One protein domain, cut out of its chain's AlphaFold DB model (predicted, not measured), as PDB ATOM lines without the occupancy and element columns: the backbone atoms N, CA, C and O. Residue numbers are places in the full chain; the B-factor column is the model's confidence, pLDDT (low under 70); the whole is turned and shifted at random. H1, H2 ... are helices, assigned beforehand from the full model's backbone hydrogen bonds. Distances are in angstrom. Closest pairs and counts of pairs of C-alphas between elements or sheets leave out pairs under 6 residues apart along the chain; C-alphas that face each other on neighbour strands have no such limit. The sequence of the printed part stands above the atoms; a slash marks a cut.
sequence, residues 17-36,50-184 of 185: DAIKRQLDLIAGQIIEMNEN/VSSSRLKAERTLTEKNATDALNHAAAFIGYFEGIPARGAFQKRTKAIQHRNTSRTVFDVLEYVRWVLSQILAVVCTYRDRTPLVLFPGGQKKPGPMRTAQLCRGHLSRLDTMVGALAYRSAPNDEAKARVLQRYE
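What this domain is: This is residues 17 to 36 and 50 to 184 of the 185 residues of an uncharacterized protein of Myxococcales bacterium (UniProt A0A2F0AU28). Four long helices lie side by side in an elongated bundle: H2 and H1 are on opposite sides, with H5 and H6 between them. H3 and short H4 lie in line along the side of H2 away from H1, and H7 folds back on the end of H6. The printed part has 155 residues with seven named helices, H1 to H7 in chain order, and no named strand; the class is all helix. It is compact, with a radius of gyration of the C-alphas of 16.5 A, and spans 54 by 30 by 20 A.

Where its parts are: H2, residues 53 to 80, is longest at 41.5 A and begins at C-alpha 53 (51.889, -11.149, -39.701). H6 (144 to 169) measures 36.6 A, H5 (105 to 128) 34.0 A and H1 (17 to 36) 28.7 A. H3 is residues 83 to 93, H4 95 to 99 and H7 173 to 183, ending at C-alpha 183 (36.955, -22.801, -54.085).

How they stand to each other: H2 touches H5, the same way at 15 degrees, C-alphas 73 and 119 closest at 5.3 A. H2 touches H6, opposite ways at 23 degrees, C-alphas 69 and 154 closest at 5.8 A. H1 touches H5 (C-alphas 20 and 127, 5.2 A) and H6 (19 and 145, 5.6 A), but is apart from H2. H2 and H3, a hairpin, touch through residues 74 to 78 of H2 alone, C-alphas 78 and 86 closest at 5.0 A. H4 touches H2 (C-alphas 99 and 63, 6.0 A). H6 and H7, a hairpin, touch, C-alphas 167 and 176 closest at 5.3 A. Every O i to N i+4 pair is within hydrogen-bond range except in H2 (22 of 24) and H7 (6 of 7).

The domain as a whole: The farthest C-alphas, of Pro 136 and Asp 173, are 54.8 A apart. Residues 37 to 49 are not printed; C-alphas 36 and 50 stand 20.7 A apart across this cut. The link from H5 to H6 is long. Residues 50 to 51 and 95 to 100 have pLDDT under 70.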
ATOM      1  N   ASP A  17       8.245  -9.721 -53.495       90.19
ATOM      2  CA  ASP A  17       8.644 -10.951 -54.183       90.19
ATOM      3  C   ASP A  17      10.079 -10.893 -54.714       90.19
ATOM      4  O   ASP A  17      10.814 -11.876 -54.641       90.19
ATOM      5  N   ALA A  18      10.516  -9.743 -55.236       91.88
ATOM      6  CA  ALA A  18      11.900  -9.557 -55.658       91.88
ATOM      7  C   ALA A  18      12.860  -9.629 -54.462       91.88
ATOM      8  O   ALA A  18      13.934 -10.227 -54.573       91.88
ATOM      9  N   ILE A  19      12.458  -9.092 -53.306       93.69
ATOM     10  CA  ILE A  19      13.215  -9.226 -52.056       93.69
ATOM     11  C   ILE A  19      13.273 -10.691 -51.623       93.69
ATOM     12  O   ILE A  19      14.365 -11.181 -51.341       93.69
ATOM     13  N   LYS A  20      12.147 -11.417 -51.629       94.50
ATOM     14  CA  LYS A  20      12.118 -12.856 -51.318       94.50
ATOM     15  C   LYS A  20      13.056 -13.660 -52.217       94.50
ATOM     16  O   LYS A  20      13.857 -14.428 -51.698       94.50
ATOM     17  N   ARG A  21      13.075 -13.387 -53.526       94.25
ATOM     18  CA  ARG A  21      14.045 -14.006 -54.449       94.25
ATOM     19  C   ARG A  21      15.497 -13.708 -54.066       94.25
ATOM     20  O   ARG A  21      16.349 -14.580 -54.185       94.25
ATOM     21  N   GLN A  22      15.818 -12.500 -53.600       95.94
ATOM     22  CA  GLN A  22      17.173 -12.232 -53.098       95.94
ATOM     23  C   GLN A  22      17.469 -12.981 -51.794       95.94
ATOM     24  O   GLN A  22      18.598 -13.432 -51.614       95.94
ATOM     25  N   LEU A  23      16.487 -13.130 -50.903       96.75
ATOM     26  CA  LEU A  23      16.625 -13.937 -49.688       96.75
ATOM     27  C   LEU A  23      16.875 -15.415 -50.028       96.75
ATOM     28  O   LEU A  23      17.756 -16.018 -49.422       96.75
ATOM     29  N   ASP A  24      16.207 -15.967 -51.045       96.44
ATOM     30  CA  ASP A  24      16.478 -17.319 -51.558       96.44
ATOM     31  C   ASP A  24      17.923 -17.473 -52.032       96.44
ATOM     32  O   ASP A  24      18.615 -18.412 -51.639       96.44
ATOM     33  N   LEU A  25      18.408 -16.518 -52.830       97.00
ATOM     34  CA  LEU A  25      19.786 -16.527 -53.324       97.00
ATOM     35  C   LEU A  25      20.802 -16.426 -52.180       97.00
ATOM     36  O   LEU A  25      21.827 -17.101 -52.213       97.00
ATOM     37  N   ILE A  26      20.522 -15.606 -51.162       98.00
ATOM     38  CA  ILE A  26      21.362 -15.512 -49.961       98.00
ATOM     39  C   ILE A  26      21.365 -16.846 -49.208       98.00
ATOM     40  O   ILE A  26      22.429 -17.311 -48.808       98.00
ATOM     41  N   ALA A  27      20.199 -17.468 -49.013       97.94
ATOM     42  CA  ALA A  27      20.094 -18.745 -48.318       97.94
ATOM     43  C   ALA A  27      20.867 -19.848 -49.052       97.94
ATOM     44  O   ALA A  27      21.665 -20.539 -48.421       97.94
ATOM     45  N   GLY A  28      20.692 -19.960 -50.373       97.44
ATOM     46  CA  GLY A  28      21.430 -20.907 -51.212       97.44
ATOM     47  C   GLY A  28      22.941 -20.704 -51.117       97.44
ATOM     48  O   GLY A  28      23.667 -21.648 -50.823       97.44
ATOM     49  N   GLN A  29      23.402 -19.455 -51.236       97.12
ATOM     50  CA  GLN A  29      24.818 -19.121 -51.101       97.12
ATOM     51  C   GLN A  29      25.368 -19.492 -49.714       97.12
ATOM     52  O   GLN A  29      26.455 -20.044 -49.605       97.12
ATOM     53  N   ILE A  30      24.627 -19.230 -48.633       97.81
ATOM     54  CA  ILE A  30      25.062 -19.598 -47.278       97.81
ATOM     55  C   ILE A  30      25.144 -21.121 -47.098       97.81
ATOM     56  O   ILE A  30      26.028 -21.603 -46.383       97.81
ATOM     57  N   ILE A  31      24.218 -21.879 -47.689       97.12
ATOM     58  CA  ILE A  31      24.229 -23.346 -47.639       97.12
ATOM     59  C   ILE A  31      25.487 -23.870 -48.335       97.12
ATOM     60  O   ILE A  31      26.267 -24.577 -47.699       97.12
ATOM     61  N   GLU A  32      25.746 -23.424 -49.563       95.44
ATOM     62  CA  GLU A  32      26.945 -23.779 -50.331       95.44
ATOM     63  C   GLU A  32      28.240 -23.428 -49.575       95.44
ATOM     64  O   GLU A  32      29.120 -24.271 -49.398       95.44
ATOM     65  N   MET A  33      28.331 -22.218 -49.013       95.25
ATOM     66  CA  MET A  33      29.476 -21.812 -48.190       95.25
ATOM     67  C   MET A  33      29.674 -22.729 -46.973       95.25
ATOM     68  O   MET A  33      30.802 -23.080 -46.626       95.25
ATOM     69  N   ASN A  34      28.593 -23.123 -46.290       94.62
ATOM     70  CA  ASN A  34      28.686 -24.046 -45.157       94.62
ATOM     71  C   ASN A  34      29.161 -25.435 -45.589       94.62
ATOM     72  O   ASN A  34      29.958 -26.036 -44.866       94.62
ATOM     73  N   GLU A  35      28.701 -25.930 -46.736       92.88
ATOM     74  CA  GLU A  35      29.151 -27.197 -47.317       92.88
ATOM     75  C   GLU A  35      30.637 -27.143 -47.684       92.88
ATOM     76  O   GLU A  35      31.381 -28.063 -47.343       92.88
ATOM     77  N   ASN A  36      31.101 -26.042 -48.278       91.50
ATOM     78  CA  ASN A  36      32.514 -25.829 -48.591       91.50
ATOM     79  C   ASN A  36      33.380 -25.809 -47.324       91.50
ATOM     80  O   ASN A  36      34.408 -26.491 -47.263       91.50
ATOM     81  N   VAL A  50      47.884 -19.218 -36.550       65.56
ATOM     82  CA  VAL A  50      48.047 -17.989 -37.336       65.56
ATOM     83  C   VAL A  50      49.190 -17.153 -36.738       65.56
ATOM     84  O   VAL A  50      48.974 -16.189 -36.002       65.56
ATOM     85  N   SER A  51      50.438 -17.558 -36.983       65.88
ATOM     86  CA  SER A  51      51.619 -16.945 -36.355       65.88
ATOM     87  C   SER A  51      52.238 -15.818 -37.186       65.88
ATOM     88  O   SER A  51      52.695 -14.826 -36.610       65.88
ATOM     89  N   SER A  52      52.199 -15.912 -38.520       76.88
ATOM     90  CA  SER A  52      52.770 -14.892 -39.410       76.88
ATOM     91  C   SER A  52      51.915 -13.619 -39.457       76.88
ATOM     92  O   SER A  52      50.686 -13.665 -39.371       76.88
ATOM     93  N   SER A  53      52.562 -12.458 -39.612       76.25
ATOM     94  CA  SER A  53      51.889 -11.149 -39.701       76.25
ATOM     95  C   SER A  53      50.850 -11.101 -40.826       76.25
ATOM     96  O   SER A  53      49.742 -10.604 -40.625       76.25
ATOM     97  N   ARG A  54      51.173 -11.695 -41.981       79.50
ATOM     98  CA  ARG A  54      50.270 -11.806 -43.132       79.50
ATOM     99  C   ARG A  54      49.007 -12.604 -42.808       79.50
ATOM    100  O   ARG A  54      47.910 -12.104 -43.031       79.50
ATOM    101  N   LEU A  55      49.145 -13.806 -42.242       79.19
ATOM    102  CA  LEU A  55      47.984 -14.633 -41.902       79.19
ATOM    103  C   LEU A  55      47.143 -13.985 -40.788       79.19
ATOM    104  O   LEU A  55      45.919 -14.088 -40.807       79.19
ATOM    105  N   LYS A  56      47.765 -13.247 -39.855       83.81
ATOM    106  CA  LYS A  56      47.042 -12.455 -38.838       83.81
ATOM    107  C   LYS A  56      46.189 -11.350 -39.463       83.81
ATOM    108  O   LYS A  56      45.066 -11.122 -39.006       83.81
ATOM    109  N   ALA A  57      46.697 -10.672 -40.489       85.38
ATOM    110  CA  ALA A  57      45.940  -9.657 -41.218       85.38
ATOM    111  C   ALA A  57      44.770 -10.281 -41.996       85.38
ATOM    112  O   ALA A  57      43.641  -9.807 -41.877       85.38
ATOM    113  N   GLU A  58      45.015 -11.380 -42.717       87.62
ATOM    114  CA  GLU A  58      43.985 -12.118 -43.466       87.62
ATOM    115  C   GLU A  58      42.882 -12.650 -42.535       87.62
ATOM    116  O   GLU A  58      41.698 -12.444 -42.809       87.62
ATOM    117  N   ARG A  59      43.248 -13.215 -41.376       87.69
ATOM    118  CA  ARG A  59      42.313 -13.581 -40.299       87.69
ATOM    119  C   ARG A  59      41.433 -12.401 -39.900       87.69
ATOM    120  O   ARG A  59      40.212 -12.467 -39.987       87.69
ATOM    121  N   THR A  60      42.072 -11.314 -39.477       88.44
ATOM    122  CA  THR A  60      41.394 -10.133 -38.928       88.44
ATOM    123  C   THR A  60      40.428  -9.521 -39.939       88.44
ATOM    124  O   THR A  60      39.364  -9.021 -39.561       88.44
ATOM    125  N   LEU A  61      40.802  -9.552 -41.222       89.81
ATOM    126  CA  LEU A  61      39.970  -9.088 -42.323       89.81
ATOM    127  C   LEU A  61      38.803 -10.046 -42.588       89.81
ATOM    128  O   LEU A  61      37.693  -9.575 -42.826       89.81
ATOM    129  N   THR A  62      39.027 -11.361 -42.524       91.94
ATOM    130  CA  THR A  62      37.985 -12.389 -42.711       91.94
ATOM    131  C   THR A  62      36.912 -12.262 -41.635       91.94
ATOM    132  O   THR A  62      35.730 -12.146 -41.946       91.94
ATOM    133  N   GLU A  63      37.314 -12.151 -40.368       91.00
ATOM    134  CA  GLU A  63      36.380 -11.969 -39.252       91.00
ATOM    135  C   GLU A  63      35.602 -10.653 -39.352       91.00
ATOM    136  O   GLU A  63      34.412 -10.599 -39.032       91.00
ATOM    137  N   LYS A  64      36.261  -9.580 -39.814       90.25
ATOM    138  CA  LYS A  64      35.588  -8.304 -40.073       90.25
ATOM    139  C   LYS A  64      34.513  -8.468 -41.149       90.25
ATOM    140  O   LYS A  64      33.387  -8.055 -40.919       90.25
ATOM    141  N   ASN A  65      34.835  -9.109 -42.275       92.06
ATOM    142  CA  ASN A  65      33.869  -9.323 -43.359       92.06
ATOM    143  C   ASN A  65      32.701 -10.216 -42.916       92.06
ATOM    144  O   ASN A  65      31.560  -9.934 -43.272       92.06
ATOM    145  N   ALA A  66      32.953 -11.230 -42.085       93.44
ATOM    146  CA  ALA A  66      31.893 -12.026 -41.474       93.44
ATOM    147  C   ALA A  66      30.993 -11.169 -40.563       93.44
ATOM    148  O   ALA A  66      29.769 -11.213 -40.671       93.44
ATOM    149  N   THR A  67      31.580 -10.307 -39.726       91.56
ATOM    150  CA  THR A  67      30.803  -9.352 -38.911       91.56
ATOM    151  C   THR A  67      29.980  -8.399 -39.786       91.56
ATOM    152  O   THR A  67      28.812  -8.141 -39.498       91.56
ATOM    153  N   ASP A  68      30.565  -7.890 -40.873       90.81
ATOM    154  CA  ASP A  68      29.888  -7.000 -41.814       90.81
ATOM    155  C   ASP A  68      28.728  -7.717 -42.524       90.81
ATOM    156  O   ASP A  68      27.672  -7.118 -42.722       90.81
ATOM    157  N   ALA A  69      28.877  -9.006 -42.851       93.38
ATOM    158  CA  ALA A  69      27.792  -9.833 -43.374       93.38
ATOM    159  C   ALA A  69      26.652  -9.999 -42.350       93.38
ATOM    160  O   ALA A  69      25.481  -9.828 -42.692       93.38
ATOM    161  N   LEU A  70      26.982 -10.245 -41.076       94.62
ATOM    162  CA  LEU A  70      25.997 -10.365 -39.994       94.62
ATOM    163  C   LEU A  70      25.195  -9.073 -39.777       94.62
ATOM    164  O   LEU A  70      24.008  -9.115 -39.444       94.62
ATOM    165  N   ASN A  71      25.819  -7.914 -39.989       94.06
ATOM    166  CA  ASN A  71      25.139  -6.625 -39.878       94.06
ATOM    167  C   ASN A  71      24.014  -6.450 -40.912       94.06
ATOM    168  O   ASN A  71      23.060  -5.717 -40.640       94.06
ATOM    169  N   HIS A  72      24.062  -7.152 -42.050       95.56
ATOM    170  CA  HIS A  72      22.948  -7.169 -43.005       95.56
ATOM    171  C   HIS A  72      21.743  -7.947 -42.468       95.56
ATOM    172  O   HIS A  72      20.615  -7.490 -42.631       95.56
ATOM    173  N   ALA A  73      21.958  -9.039 -41.725       96.25
ATOM    174  CA  ALA A  73      20.877  -9.728 -41.015       96.25
ATOM    175  C   ALA A  73      20.205  -8.804 -39.984       96.25
ATOM    176  O   ALA A  73      18.979  -8.710 -39.926       96.25
ATOM    177  N   ALA A  74      21.001  -8.035 -39.235       95.94
ATOM    178  CA  ALA A  74      20.472  -7.021 -38.325       95.94
ATOM    179  C   ALA A  74      19.657  -5.938 -39.063       95.94
ATOM    180  O   ALA A  74      18.634  -5.484 -38.554       95.94
ATOM    181  N   ALA A  75      20.083  -5.532 -40.264       96.25
ATOM    182  CA  ALA A  75      19.340  -4.581 -41.087       96.25
ATOM    183  C   ALA A  75      18.002  -5.157 -41.580       96.25
ATOM    184  O   ALA A  75      16.996  -4.458 -41.487       96.25
ATOM    185  N   PHE A  76      17.949  -6.426 -42.010       97.06
ATOM    186  CA  PHE A  76      16.684  -7.095 -42.348       97.06
ATOM    187  C   PHE A  76      15.695  -7.088 -41.185       97.06
ATOM    188  O   PHE A  76      14.536  -6.730 -41.373       97.06
ATOM    189  N   ILE A  77      16.166  -7.363 -39.967       97.25
ATOM    190  CA  ILE A  77      15.336  -7.227 -38.764       97.25
ATOM    191  C   ILE A  77      14.846  -5.787 -38.591       97.25
ATOM    192  O   ILE A  77      13.670  -5.555 -38.332       97.25
ATOM    193  N   GLY A  78      15.711  -4.799 -38.827       97.12
ATOM    194  CA  GLY A  78      15.325  -3.388 -38.806       97.12
ATOM    195  C   GLY A  78      14.231  -3.020 -39.817       97.12
ATOM    196  O   GLY A  78      13.402  -2.160 -39.513       97.12
ATOM    197  N   TYR A  79      14.220  -3.654 -40.995       96.25
ATOM    198  CA  TYR A  79      13.208  -3.442 -42.036       96.25
ATOM    199  C   TYR A  79      11.866  -4.088 -41.690       96.25
ATOM    200  O   TYR A  79      10.829  -3.449 -41.853       96.25
ATOM    201  N   PHE A  80      11.875  -5.336 -41.219       96.06
ATOM    202  CA  PHE A  80      10.665  -6.163 -41.117       96.06
ATOM    203  C   PHE A  80      10.107  -6.305 -39.694       96.06
ATOM    204  O   PHE A  80       8.974  -6.751 -39.525       96.06
ATOM    205  N   GLU A  81      10.875  -5.919 -38.672       96.06
ATOM    206  CA  GLU A  81      10.482  -5.991 -37.251       96.06
ATOM    207  C   GLU A  81      10.800  -4.706 -36.467       96.06
ATOM    208  O   GLU A  81      10.435  -4.569 -35.299       96.06
ATOM    209  N   GLY A  82      11.464  -3.741 -37.105       96.19
ATOM    210  CA  GLY A  82      11.753  -2.432 -36.532       96.19
ATOM    211  C   GLY A  82      13.085  -2.338 -35.780       96.19
ATOM    212  O   GLY A  82      13.808  -3.308 -35.534       96.19
ATOM    213  N   ILE A  83      13.436  -1.103 -35.413       94.88
ATOM    214  CA  ILE A  83      14.721  -0.756 -34.783       94.88
ATOM    215  C   ILE A  83      14.933  -1.455 -33.421       94.88
ATOM    216  O   ILE A  83      16.054  -1.916 -33.179       94.88
ATOM    217  N   PRO A  84      13.917  -1.607 -32.540       95.56
ATOM    218  CA  PRO A  84      14.099  -2.304 -31.265       95.56
ATOM    219  C   PRO A  84      14.512  -3.774 -31.431       95.56
ATOM    220  O   PRO A  84      15.457  -4.222 -30.776       95.56
ATOM    221  N   ALA A  85      13.871  -4.505 -32.350       96.00
ATOM    222  CA  ALA A  85      14.194  -5.903 -32.639       96.00
ATOM    223  C   ALA A  85      15.621  -6.046 -33.191       96.00
ATOM    224  O   ALA A  85      16.392  -6.900 -32.741       96.00
ATOM    225  N   ARG A  86      16.027  -5.137 -34.091       95.38
ATOM    226  CA  ARG A  86      17.413  -5.048 -34.576       95.38
ATOM    227  C   ARG A  86      18.401  -4.876 -33.418       95.38
ATOM    228  O   ARG A  86      19.399  -5.595 -33.359       95.38
ATOM    229  N   GLY A  87      18.128  -3.950 -32.498       93.94
ATOM    230  CA  GLY A  87      18.977  -3.701 -31.332       93.94
ATOM    231  C   GLY A  87      19.094  -4.923 -30.414       93.94
ATOM    232  O   GLY A  87      20.197  -5.275 -29.988       93.94
ATOM    233  N   ALA A  88      17.984  -5.624 -30.169       94.81
ATOM    234  CA  ALA A  88      17.969  -6.860 -29.389       94.81
ATOM    235  C   ALA A  88      18.818  -7.965 -30.043       94.81
ATOM    236  O   ALA A  88      19.624  -8.612 -29.368       94.81
ATOM    237  N   PHE A  89      18.714  -8.134 -31.365       94.94
ATOM    238  CA  PHE A  89      19.544  -9.075 -32.118       94.94
ATOM    239  C   PHE A  89      21.037  -8.738 -32.023       94.94
ATOM    240  O   PHE A  89      21.851  -9.617 -31.730       94.94
ATOM    241  N   GLN A  90      21.407  -7.471 -32.219       91.94
ATOM    242  CA  GLN A  90      22.803  -7.027 -32.121       91.94
ATOM    243  C   GLN A  90      23.368  -7.228 -30.705       91.94
ATOM    244  O   GLN A  90      24.507  -7.671 -30.549       91.94
ATOM    245  N   LYS A  91      22.558  -6.982 -29.666       91.12
ATOM    246  CA  LYS A  91      22.936  -7.235 -28.268       91.12
ATOM    247  C   LYS A  91      23.122  -8.727 -27.975       91.12
ATOM    248  O   LYS A  91      24.030  -9.078 -27.225       91.12
ATOM    249  N   ARG A  92      22.285  -9.598 -28.552       90.56
ATOM    250  CA  ARG A  92      22.351 -11.059 -28.364       90.56
ATOM    251  C   ARG A  92      23.558 -11.676 -29.059       90.56
ATOM    252  O   ARG A  92      24.234 -12.507 -28.465       90.56
ATOM    253  N   THR A  93      23.809 -11.298 -30.309       86.19
ATOM    254  CA  THR A  93      24.847 -11.947 -31.122       86.19
ATOM    255  C   THR A  93      26.256 -11.632 -30.644       86.19
ATOM    256  O   THR A  93      27.146 -12.437 -30.888       86.19
ATOM    257  N   LYS A  94      26.490 -10.496 -29.959       77.81
ATOM    258  CA  LYS A  94      27.803 -10.143 -29.377       77.81
ATOM    259  C   LYS A  94      28.967 -10.347 -30.364       77.81
ATOM    260  O   LYS A  94      30.076 -10.699 -29.973       77.81
ATOM    261  N   ALA A  95      28.727 -10.129 -31.657       69.81
ATOM    262  CA  ALA A  95      29.600 -10.616 -32.729       69.81
ATOM    263  C   ALA A  95      31.041 -10.089 -32.651       69.81
ATOM    264  O   ALA A  95      31.982 -10.792 -33.013       69.81
ATOM    265  N   ILE A  96      31.213  -8.877 -32.114       63.59
ATOM    266  CA  ILE A  96      32.519  -8.253 -31.863       63.59
ATOM    267  C   ILE A  96      33.312  -9.017 -30.790       63.59
ATOM    268  O   ILE A  96      34.528  -9.140 -30.900       63.59
ATOM    269  N   GLN A  97      32.642  -9.549 -29.764       64.50
ATOM    270  CA  GLN A  97      33.287 -10.330 -28.703       64.50
ATOM    271  C   GLN A  97      33.742 -11.690 -29.241       64.50
ATOM    272  O   GLN A  97      34.879 -12.084 -28.998       64.50
ATOM    273  N   HIS A  98      32.901 -12.350 -30.045       63.56
ATOM    274  CA  HIS A  98      33.240 -13.611 -30.715       63.56
ATOM    275  C   HIS A  98      34.412 -13.475 -31.699       63.56
ATOM    276  O   HIS A  98      35.257 -14.360 -31.770       63.56
ATOM    277  N   ARG A  99      34.519 -12.347 -32.409       67.38
ATOM    278  CA  ARG A  99      35.642 -12.073 -33.320       67.38
ATOM    279  C   ARG A  99      37.010 -12.095 -32.626       67.38
ATOM    280  O   ARG A  99      37.995 -12.484 -33.235       67.38
ATOM    281  N   ASN A 100      37.103 -11.679 -31.364       65.19
ATOM    282  CA  ASN A 100      38.397 -11.511 -30.693       65.19
ATOM    283  C   ASN A 100      38.976 -12.811 -30.105       65.19
ATOM    284  O   ASN A 100      40.073 -12.781 -29.542       65.19
ATOM    285  N   THR A 101      38.271 -13.942 -30.209       70.56
ATOM    286  CA  THR A 101      38.707 -15.207 -29.597       70.56
ATOM    287  C   THR A 101      39.441 -16.143 -30.555       70.56
ATOM    288  O   THR A 101      40.094 -17.071 -30.082       70.56
ATOM    289  N   SER A 102      39.397 -15.911 -31.871       76.56
ATOM    290  CA  SER A 102      39.972 -16.834 -32.860       76.56
ATOM    291  C   SER A 102      41.503 -16.766 -32.907       76.56
ATOM    292  O   SER A 102      42.104 -15.726 -33.202       76.56
ATOM    293  N   ARG A 103      42.177 -17.891 -32.655       78.69
ATOM    294  CA  ARG A 103      43.653 -17.989 -32.643       78.69
ATOM    295  C   ARG A 103      44.198 -18.847 -33.780       78.69
ATOM    296  O   ARG A 103      45.340 -18.668 -34.205       78.69
ATOM    297  N   THR A 104      43.376 -19.751 -34.287       81.12
ATOM    298  CA  THR A 104      43.687 -20.663 -35.384       81.12
ATOM    299  C   THR A 104      42.786 -20.378 -36.580       81.12
ATOM    300  O   THR A 104      41.744 -19.743 -36.440       81.12
ATOM    301  N   VAL A 105      43.160 -20.856 -37.771       83.56
ATOM    302  CA  VAL A 105      42.245 -20.811 -38.927       83.56
ATOM    303  C   VAL A 105      40.970 -21.583 -38.637       83.56
ATOM    304  O   VAL A 105      39.894 -21.139 -39.014       83.56
ATOM    305  N   PHE A 106      41.076 -22.688 -37.905       84.81
ATOM    306  CA  PHE A 106      39.917 -23.454 -37.487       84.81
ATOM    307  C   PHE A 106      38.905 -22.606 -36.696       84.81
ATOM    308  O   PHE A 106      37.725 -22.605 -37.036       84.81
ATOM    309  N   ASP A 107      39.367 -21.815 -35.725       85.94
ATOM    310  CA  ASP A 107      38.489 -20.929 -34.950       85.94
ATOM    311  C   ASP A 107      37.784 -19.893 -35.841       85.94
ATOM    312  O   ASP A 107      36.615 -19.580 -35.632       85.94
ATOM    313  N   VAL A 108      38.480 -19.383 -36.865       89.00
ATOM    314  CA  VAL A 108      37.910 -18.435 -37.835       89.00
ATOM    315  C   VAL A 108      36.825 -19.103 -38.661       89.00
ATOM    316  O   VAL A 108      35.774 -18.510 -38.871       89.00
ATOM    317  N   LEU A 109      37.065 -20.332 -39.123       89.62
ATOM    318  CA  LEU A 109      36.075 -21.091 -39.877       89.62
ATOM    319  C   LEU A 109      34.832 -21.350 -39.023       89.62
ATOM    320  O   LEU A 109      33.726 -21.111 -39.492       89.62
ATOM    321  N   GLU A 110      34.986 -21.758 -37.762       89.94
ATOM    322  CA  GLU A 110      33.849 -21.946 -36.848       89.94
ATOM    323  C   GLU A 110      33.132 -20.619 -36.540       89.94
ATOM    324  O   GLU A 110      31.902 -20.583 -36.487       89.94
ATOM    325  N   TYR A 111      33.860 -19.505 -36.424       91.25
ATOM    326  CA  TYR A 111      33.253 -18.180 -36.304       91.25
ATOM    327  C   TYR A 111      32.433 -17.806 -37.546       91.25
ATOM    328  O   TYR A 111      31.294 -17.352 -37.423       91.25
ATOM    329  N   VAL A 112      32.975 -18.037 -38.746       93.50
ATOM    330  CA  VAL A 112      32.265 -17.804 -40.010       93.50
ATOM    331  C   VAL A 112      31.020 -18.687 -40.095       93.50
ATOM    332  O   VAL A 112      29.943 -18.170 -40.363       93.50
ATOM    333  N   ARG A 113      31.122 -19.985 -39.787       93.69
ATOM    334  CA  ARG A 113      29.981 -20.919 -39.711       93.69
ATOM    335  C   ARG A 113      28.889 -20.400 -38.781       93.69
ATOM    336  O   ARG A 113      27.712 -20.385 -39.140       93.69
ATOM    337  N   TRP A 114      29.278 -19.951 -37.589       93.69
ATOM    338  CA  TRP A 114      28.348 -19.370 -36.631       93.69
ATOM    339  C   TRP A 114      27.665 -18.125 -37.211       93.69
ATOM    340  O   TRP A 114      26.437 -18.062 -37.198       93.69
ATOM    341  N   VAL A 115      28.414 -17.185 -37.799       94.88
ATOM    342  CA  VAL A 115      27.851 -16.006 -38.482       94.88
ATOM    343  C   VAL A 115      26.853 -16.419 -39.564       94.88
ATOM    344  O   VAL A 115      25.724 -15.930 -39.575       94.88
ATOM    345  N   LEU A 116      27.249 -17.339 -40.445       96.44
ATOM    346  CA  LEU A 116      26.422 -17.849 -41.534       96.44
ATOM    347  C   LEU A 116      25.114 -18.447 -41.002       96.44
ATOM    348  O   LEU A 116      24.052 -18.147 -41.538       96.44
ATOM    349  N   SER A 117      25.161 -19.202 -39.897       95.88
ATOM    350  CA  SER A 117      23.958 -19.753 -39.255       95.88
ATOM    351  C   SER A 117      22.999 -18.666 -38.757       95.88
ATOM    352  O   SER A 117      21.784 -18.796 -38.905       95.88
ATOM    353  N   GLN A 118      23.529 -17.566 -38.207       96.25
ATOM    354  CA  GLN A 118      22.709 -16.451 -37.733       96.25
ATOM    355  C   GLN A 118      22.055 -15.710 -38.902       96.25
ATOM    356  O   GLN A 118      20.884 -15.347 -38.811       96.25
ATOM    357  N   ILE A 119      22.791 -15.497 -39.998       97.19
ATOM    358  CA  ILE A 119      22.246 -14.865 -41.204       97.19
ATOM    359  C   ILE A 119      21.170 -15.765 -41.818       97.19
ATOM    360  O   ILE A 119      20.073 -15.285 -42.088       97.19
ATOM    361  N   LEU A 120      21.447 -17.063 -41.975       97.62
ATOM    362  CA  LEU A 120      20.513 -18.025 -42.561       97.62
ATOM    363  C   LEU A 120      19.194 -18.077 -41.787       97.62
ATOM    364  O   LEU A 120      18.134 -18.013 -42.397       97.62
ATOM    365  N   ALA A 121      19.247 -18.116 -40.451       96.88
ATOM    366  CA  ALA A 121      18.046 -18.113 -39.621       96.88
ATOM    367  C   ALA A 121      17.161 -16.882 -39.886       96.88
ATOM    368  O   ALA A 121      15.945 -17.003 -40.041       96.88
ATOM    369  N   VAL A 122      17.770 -15.698 -39.985       97.44
ATOM    370  CA  VAL A 122      17.058 -14.443 -40.272       97.44
ATOM    371  C   VAL A 122      16.489 -14.438 -41.691       97.44
ATOM    372  O   VAL A 122      15.332 -14.081 -41.898       97.44
ATOM    373  N   VAL A 123      17.287 -14.856 -42.671       97.06
ATOM    374  CA  VAL A 123      16.901 -14.883 -44.087       97.06
ATOM    375  C   VAL A 123      15.745 -15.853 -44.324       97.06
ATOM    376  O   VAL A 123      14.749 -15.451 -44.922       97.06
ATOM    377  N   CYS A 124      15.817 -17.079 -43.795       96.94
ATOM    378  CA  CYS A 124      14.729 -18.056 -43.887       96.94
ATOM    379  C   CYS A 124      13.451 -17.538 -43.216       96.94
ATOM    380  O   CYS A 124      12.379 -17.634 -43.804       96.94
ATOM    381  N   THR A 125      13.567 -16.897 -42.045       96.81
ATOM    382  CA  THR A 125      12.410 -16.305 -41.347       96.81
ATOM    383  C   THR A 125      11.641 -15.329 -42.243       96.81
ATOM    384  O   THR A 125      10.413 -15.370 -42.289       96.81
ATOM    385  N   TYR A 126      12.338 -14.458 -42.980       95.88
ATOM    386  CA  TYR A 126      11.684 -13.468 -43.844       95.88
ATOM    387  C   TYR A 126      11.297 -13.998 -45.221       95.88
ATOM    388  O   TYR A 126      10.291 -13.553 -45.774       95.88
ATOM    389  N   ARG A 127      12.044 -14.965 -45.759       93.56
ATOM    390  CA  ARG A 127      11.664 -15.693 -46.973       93.56
ATOM    391  C   ARG A 127      10.307 -16.378 -46.787       93.56
ATOM    392  O   ARG A 127       9.411 -16.209 -47.614       93.56
ATOM    393  N   ASP A 128      10.151 -17.087 -45.669       93.38
ATOM    394  CA  ASP A 128       8.985 -17.934 -45.394       93.38
ATOM    395  C   ASP A 128       7.772 -17.127 -44.888       93.38
ATOM    396  O   ASP A 128       6.633 -17.597 -44.928       93.38
ATOM    397  N   ARG A 129       7.978 -15.871 -44.463       93.19
ATOM    398  CA  ARG A 129       6.904 -14.982 -43.994       93.19
ATOM    399  C   ARG A 129       5.971 -14.576 -45.141       93.19
ATOM    400  O   ARG A 129       6.410 -14.048 -46.162       93.19
ATOM    401  N   THR A 130       4.661 -14.740 -44.948       89.12
ATOM    402  CA  THR A 130       3.629 -14.326 -45.914       89.12
ATOM    403  C   THR A 130       2.449 -13.655 -45.190       89.12
ATOM    404  O   THR A 130       1.831 -14.313 -44.356       89.12
ATOM    405  N   PRO A 131       2.127 -12.374 -45.474       88.75
ATOM    406  CA  PRO A 131       2.848 -11.463 -46.366       88.75
ATOM    407  C   PRO A 131       4.163 -10.964 -45.739       88.75
ATOM    408  O   PRO A 131       4.259 -10.765 -44.527       88.75
ATOM    409  N   LEU A 132       5.180 -10.734 -46.571       92.19
ATOM    410  CA  LEU A 132       6.369  -9.991 -46.157       92.19
ATOM    411  C   LEU A 132       6.053  -8.498 -46.271       92.19
ATOM    412  O   LEU A 132       5.755  -8.016 -47.359       92.19
ATOM    413  N   VAL A 133       6.087  -7.783 -45.149       92.50
ATOM    414  CA  VAL A 133       5.730  -6.359 -45.076       92.50
ATOM    415  C   VAL A 133       6.775  -5.583 -44.289       92.50
ATOM    416  O   VAL A 133       7.365  -6.104 -43.341       92.50
ATOM    417  N   LEU A 134       7.000  -4.328 -44.678       93.88
ATOM    418  CA  LEU A 134       7.874  -3.420 -43.941       93.88
ATOM    419  C   LEU A 134       7.225  -3.007 -42.623       93.88
ATOM    420  O   LEU A 134       6.034  -2.704 -42.566       93.88
ATOM    421  N   PHE A 135       8.032  -2.948 -41.569       94.62
ATOM    422  CA  PHE A 135       7.578  -2.485 -40.269       94.62
ATOM    423  C   PHE A 135       7.289  -0.972 -40.311       94.62
ATOM    424  O   PHE A 135       8.150  -0.201 -40.758       94.62
ATOM    425  N   PRO A 136       6.127  -0.503 -39.821       93.12
ATOM    426  CA  PRO A 136       5.841   0.926 -39.715       93.12
ATOM    427  C   PRO A 136       6.893   1.652 -38.866       93.12
ATOM    428  O   PRO A 136       7.123   1.314 -37.711       93.12
ATOM    429  N   GLY A 137       7.569   2.653 -39.439       87.56
ATOM    430  CA  GLY A 137       8.667   3.352 -38.751       87.56
ATOM    431  C   GLY A 137       9.966   2.538 -38.625       87.56
ATOM    432  O   GLY A 137      10.871   2.940 -37.897       87.56
ATOM    433  N   GLY A 138      10.076   1.413 -39.338       87.81
ATOM    434  CA  GLY A 138      11.304   0.632 -39.452       87.81
ATOM    435  C   GLY A 138      12.425   1.371 -40.188       87.81
ATOM    436  O   GLY A 138      12.287   2.512 -40.643       87.81
ATOM    437  N   GLN A 139      13.572   0.704 -40.313       87.50
ATOM    438  CA  GLN A 139      14.702   1.235 -41.073       87.50
ATOM    439  C   GLN A 139      14.282   1.524 -42.527       87.50
ATOM    440  O   GLN A 139      13.536   0.756 -43.115       87.50
ATOM    441  N   LYS A 140      14.761   2.624 -43.129       84.75
ATOM    442  CA  LYS A 140      14.388   3.001 -44.512       84.75
ATOM    443  C   LYS A 140      15.538   2.953 -45.517       84.75
ATOM    444  O   LYS A 140      15.332   2.587 -46.663       84.75
ATOM    445  N   LYS A 141      16.762   3.291 -45.100       88.94
ATOM    446  CA  LYS A 141      17.956   3.332 -45.969       88.94
ATOM    447  C   LYS A 141      18.979   2.256 -45.562       88.94
ATOM    448  O   LYS A 141      19.027   1.911 -44.376       88.94
ATOM    449  N   PRO A 142      19.775   1.692 -46.491       88.12
ATOM    450  CA  PRO A 142      19.708   1.855 -47.951       88.12
ATOM    451  C   PRO A 142      18.515   1.143 -48.629       88.12
ATOM    452  O   PRO A 142      18.381   1.244 -49.840       88.12
ATOM    453  N   GLY A 143      17.654   0.465 -47.866       93.00
ATOM    454  CA  GLY A 143      16.469  -0.245 -48.356       93.00
ATOM    455  C   GLY A 143      16.714  -1.759 -48.401       93.00
ATOM    456  O   GLY A 143      17.861  -2.181 -48.568       93.00
ATOM    457  N   PRO A 144      15.673  -2.593 -48.232       94.75
ATOM    458  CA  PRO A 144      15.820  -4.044 -48.100       94.75
ATOM    459  C   PRO A 144      16.447  -4.704 -49.335       94.75
ATOM    460  O   PRO A 144      17.321  -5.556 -49.173       94.75
ATOM    461  N   MET A 145      16.086  -4.285 -50.554       95.12
ATOM    462  CA  MET A 145      16.694  -4.820 -51.778       95.12
ATOM    463  C   MET A 145      18.187  -4.514 -51.841       95.12
ATOM    464  O   MET A 145      19.012  -5.410 -52.035       95.12
ATOM    465  N   ARG A 146      18.560  -3.244 -51.639       95.00
ATOM    466  CA  ARG A 146      19.964  -2.833 -51.671       95.00
ATOM    467  C   ARG A 146      20.771  -3.547 -50.591       95.00
ATOM    468  O   ARG A 146      21.889  -3.981 -50.858       95.00
ATOM    469  N   THR A 147      20.206  -3.718 -49.398       96.12
ATOM    470  CA  THR A 147      20.809  -4.524 -48.332       96.12
ATOM    471  C   THR A 147      20.999  -5.978 -48.754       96.12
ATOM    472  O   THR A 147      22.070  -6.525 -48.511       96.12
ATOM    473  N   ALA A 148      20.031  -6.594 -49.435       95.75
ATOM    474  CA  ALA A 148      20.169  -7.965 -49.918       95.75
ATOM    475  C   ALA A 148      21.278  -8.117 -50.967       95.75
ATOM    476  O   ALA A 148      22.121  -9.006 -50.853       95.75
ATOM    477  N   GLN A 149      21.358  -7.197 -51.927       94.62
ATOM    478  CA  GLN A 149      22.439  -7.175 -52.918       94.62
ATOM    479  C   GLN A 149      23.819  -7.009 -52.262       94.62
ATOM    480  O   GLN A 149      24.763  -7.725 -52.598       94.62
ATOM    481  N   LEU A 150      23.937  -6.087 -51.299       94.88
ATOM    482  CA  LEU A 150      25.179  -5.878 -50.550       94.88
ATOM    483  C   LEU A 150      25.543  -7.096 -49.696       94.88
ATOM    484  O   LEU A 150      26.719  -7.449 -49.614       94.88
ATOM    485  N   CYS A 151      24.550  -7.762 -49.102       96.31
ATOM    486  CA  CYS A 151      24.745  -8.993 -48.345       96.31
ATOM    487  C   CYS A 151      25.355 -10.088 -49.223       96.31
ATOM    488  O   CYS A 151      26.392 -10.637 -48.862       96.31
ATOM    489  N   ARG A 152      24.802 -10.327 -50.418       95.62
ATOM    490  CA  ARG A 152      25.357 -11.289 -51.387       95.62
ATOM    491  C   ARG A 152      26.791 -10.955 -51.796       95.62
ATOM    492  O   ARG A 152      27.652 -11.832 -51.806       95.62
ATOM    493  N   GLY A 153      27.070  -9.680 -52.075       94.06
ATOM    494  CA  GLY A 153      28.426  -9.224 -52.387       94.06
ATOM    495  C   GLY A 153      29.413  -9.478 -51.239       94.06
ATOM    496  O   GLY A 153      30.529  -9.942 -51.468       94.06
ATOM    497  N   HIS A 154      28.992  -9.236 -49.995       94.62
ATOM    498  CA  HIS A 154      29.801  -9.523 -48.808       94.62
ATOM    499  C   HIS A 154      30.008 -11.025 -48.596       94.62
ATOM    500  O   HIS A 154      31.121 -11.426 -48.268       94.62
ATOM    501  N   LEU A 155      28.980 -11.850 -48.806       96.19
ATOM    502  CA  LEU A 155      29.082 -13.307 -48.707       96.19
ATOM    503  C   LEU A 155      30.036 -13.877 -49.759       96.19
ATOM    504  O   LEU A 155      30.893 -14.678 -49.415       96.19
ATOM    505  N   SER A 156      29.974 -13.398 -51.006       94.62
ATOM    506  CA  SER A 156      30.878 -13.849 -52.075       94.62
ATOM    507  C   SER A 156      32.332 -13.507 -51.748       94.62
ATOM    508  O   SER A 156      33.214 -14.363 -51.807       94.62
ATOM    509  N   ARG A 157      32.575 -12.271 -51.295       94.38
ATOM    510  CA  ARG A 157      33.902 -11.851 -50.837       94.38
ATOM    511  C   ARG A 157      34.380 -12.674 -49.642       94.38
ATOM    512  O   ARG A 157      35.551 -13.046 -49.596       94.38
ATOM    513  N   LEU A 158      33.501 -12.924 -48.673       95.12
ATOM    514  CA  LEU A 158      33.817 -13.725 -47.498       95.12
ATOM    515  C   LEU A 158      34.202 -15.149 -47.898       95.12
ATOM    516  O   LEU A 158      35.192 -15.658 -47.383       95.12
ATOM    517  N   ASP A 159      33.480 -15.753 -48.839       94.38
ATOM    518  CA  ASP A 159      33.757 -17.102 -49.322       94.38
ATOM    519  C   ASP A 159      35.141 -17.203 -49.976       94.38
ATOM    520  O   ASP A 159      35.970 -18.019 -49.574       94.38
ATOM    521  N   THR A 160      35.470 -16.264 -50.872       92.69
ATOM    522  CA  THR A 160      36.816 -16.169 -51.467       92.69
ATOM    523  C   THR A 160      37.907 -16.039 -50.399       92.69
ATOM    524  O   THR A 160      38.968 -16.659 -50.487       92.69
ATOM    525  N   MET A 161      37.665 -15.226 -49.368       92.62
ATOM    526  CA  MET A 161      38.625 -15.020 -48.284       92.62
ATOM    527  C   MET A 161      38.808 -16.265 -47.415       92.62
ATOM    528  O   MET A 161      39.935 -16.569 -47.023       92.62
ATOM    529  N   VAL A 162      37.723 -16.987 -47.135       92.25
ATOM    530  CA  VAL A 162      37.748 -18.263 -46.418       92.25
ATOM    531  C   VAL A 162      38.572 -19.289 -47.192       92.25
ATOM    532  O   VAL A 162      39.493 -19.870 -46.615       92.25
ATOM    533  N   GLY A 163      38.316 -19.447 -48.495       91.06
ATOM    534  CA  GLY A 163      39.087 -20.337 -49.364       91.06
ATOM    535  C   GLY A 163      40.576 -19.986 -49.379       91.06
ATOM    536  O   GLY A 163      41.427 -20.841 -49.135       91.06
ATOM    537  N   ALA A 164      40.912 -18.703 -49.554       90.12
ATOM    538  CA  ALA A 164      42.299 -18.240 -49.547       90.12
ATOM    539  C   ALA A 164      43.004 -18.481 -48.199       90.12
ATOM    540  O   ALA A 164      44.156 -18.927 -48.175       90.12
ATOM    541  N   LEU A 165      42.326 -18.206 -47.079       88.81
ATOM    542  CA  LEU A 165      42.864 -18.420 -45.735       88.81
ATOM    543  C   LEU A 165      43.095 -19.912 -45.465       88.81
ATOM    544  O   LEU A 165      44.154 -20.287 -44.949       88.81
ATOM    545  N   ALA A 166      42.135 -20.761 -45.844       88.56
ATOM    546  CA  ALA A 166      42.237 -22.210 -45.723       88.56
ATOM    547  C   ALA A 166      43.386 -22.760 -46.581       88.56
ATOM    548  O   ALA A 166      44.224 -23.500 -46.070       88.56
ATOM    549  N   TYR A 167      43.494 -22.332 -47.841       89.00
ATOM    550  CA  TYR A 167      44.546 -22.764 -48.763       89.00
ATOM    551  C   TYR A 167      45.946 -22.424 -48.241       89.00
ATOM    552  O   TYR A 167      46.822 -23.285 -48.160       89.00
ATOM    553  N   ARG A 168      46.166 -21.171 -47.821       87.12
ATOM    554  CA  ARG A 168      47.473 -20.708 -47.313       87.12
ATOM    555  C   ARG A 168      47.878 -21.375 -46.002       87.12
ATOM    556  O   ARG A 168      49.064 -21.416 -45.681       87.12
ATOM    557  N   SER A 169      46.900 -21.862 -45.246       83.88
ATOM    558  CA  SER A 169      47.112 -22.487 -43.937       83.88
ATOM    559  C   SER A 169      47.087 -24.011 -43.996       83.88
ATOM    560  O   SER A 169      47.293 -24.664 -42.970       83.88
ATOM    561  N   ALA A 170      46.842 -24.573 -45.183       85.44
ATOM    562  CA  ALA A 170      46.812 -26.000 -45.421       85.44
ATOM    563  C   ALA A 170      48.188 -26.630 -45.109       85.44
ATOM    564  O   ALA A 170      49.227 -26.103 -45.517       85.44
ATOM    565  N   PRO A 171      48.220 -27.756 -44.379       82.31
ATOM    566  CA  PRO A 171      49.455 -28.384 -43.899       82.31
ATOM    567  C   PRO A 171      50.303 -29.041 -44.994       82.31
ATOM    568  O   PRO A 171      51.501 -29.228 -44.789       82.31
ATOM    569  N   ASN A 172      49.679 -29.456 -46.097       84.62
ATOM    570  CA  ASN A 172      50.268 -30.259 -47.165       84.62
ATOM    571  C   ASN A 172      49.503 -30.040 -48.485       84.62
ATOM    572  O   ASN A 172      48.473 -29.360 -48.509       84.62
ATOM    573  N   ASP A 173      50.006 -30.606 -49.580       87.94
ATOM    574  CA  ASP A 173      49.437 -30.373 -50.913       87.94
ATOM    575  C   ASP A 173      48.104 -31.094 -51.143       87.94
ATOM    576  O   ASP A 173      47.243 -30.571 -51.841       87.94
ATOM    577  N   GLU A 174      47.866 -32.224 -50.476       87.19
ATOM    578  CA  GLU A 174      46.558 -32.895 -50.477       87.19
ATOM    579  C   GLU A 174      45.463 -31.981 -49.895       87.19
ATOM    580  O   GLU A 174      44.390 -31.809 -50.472       87.19
ATOM    581  N   ALA A 175      45.748 -31.334 -48.763       83.88
ATOM    582  CA  ALA A 175      44.839 -30.383 -48.140       83.88
ATOM    583  C   ALA A 175      44.606 -29.153 -49.028       83.88
ATOM    584  O   ALA A 175      43.473 -28.687 -49.129       83.88
ATOM    585  N   LYS A 176      45.649 -28.654 -49.701       88.44
ATOM    586  CA  LYS A 176      45.517 -27.573 -50.688       88.44
ATOM    587  C   LYS A 176      44.623 -27.978 -51.853       88.44
ATOM    588  O   LYS A 176      43.706 -27.232 -52.172       88.44
ATOM    589  N   ALA A 177      44.844 -29.155 -52.439       88.75
ATOM    590  CA  ALA A 177      44.048 -29.668 -53.551       88.75
ATOM    591  C   ALA A 177      42.563 -29.780 -53.182       88.75
ATOM    592  O   ALA A 177      41.700 -29.392 -53.958       88.75
ATOM    593  N   ARG A 178      42.255 -30.218 -51.954       85.12
ATOM    594  CA  ARG A 178      40.875 -30.252 -51.445       85.12
ATOM    595  C   ARG A 178      40.243 -28.872 -51.290       85.12
ATOM    596  O   ARG A 178      39.049 -28.735 -51.531       85.12
ATOM    597  N   VAL A 179      41.013 -27.871 -50.856       88.06
ATOM    598  CA  VAL A 179      40.526 -26.485 -50.802       88.06
ATOM    599  C   VAL A 179      40.270 -25.975 -52.221       88.06
ATOM    600  O   VAL A 179      39.201 -25.429 -52.465       88.06
ATOM    601  N   LEU A 180      41.191 -26.207 -53.163       89.62
ATOM    602  CA  LEU A 180      41.024 -25.795 -54.562       89.62
ATOM    603  C   LEU A 180      39.797 -26.444 -55.209       89.62
ATOM    604  O   LEU A 180      38.982 -25.732 -55.772       89.62
ATOM    605  N   GLN A 181      39.568 -27.744 -55.008       87.88
ATOM    606  CA  GLN A 181      38.383 -28.442 -55.530       87.88
ATOM    607  C   GLN A 181      37.044 -27.808 -55.097       87.88
ATOM    608  O   GLN A 181      36.017 -28.051 -55.725       87.88
ATOM    609  N   ARG A 182      37.025 -27.048 -53.995       86.00
ATOM    610  CA  ARG A 182      35.816 -26.397 -53.463       86.00
ATOM    611  C   ARG A 182      35.723 -24.910 -53.769       86.00
ATOM    612  O   ARG A 182      34.626 -24.373 -53.743       86.00
ATOM    613  N   TYR A 183      36.858 -24.256 -53.989       82.50
ATOM    614  CA  TYR A 183      36.955 -22.801 -54.085       82.50
ATOM    615  C   TYR A 183      37.494 -22.305 -55.437       82.50
ATOM    616  O   TYR A 183      37.545 -21.093 -55.644       82.50
ATOM    617  N   GLU A 184      37.899 -23.197 -56.346       71.50
ATOM    618  CA  GLU A 184      38.117 -22.863 -57.757       71.50
ATOM    619  C   GLU A 184      36.794 -22.967 -58.539       71.50
ATOM    620  O   GLU A 184      36.043 -23.922 -58.318       71.50
TER     621      GLU A 184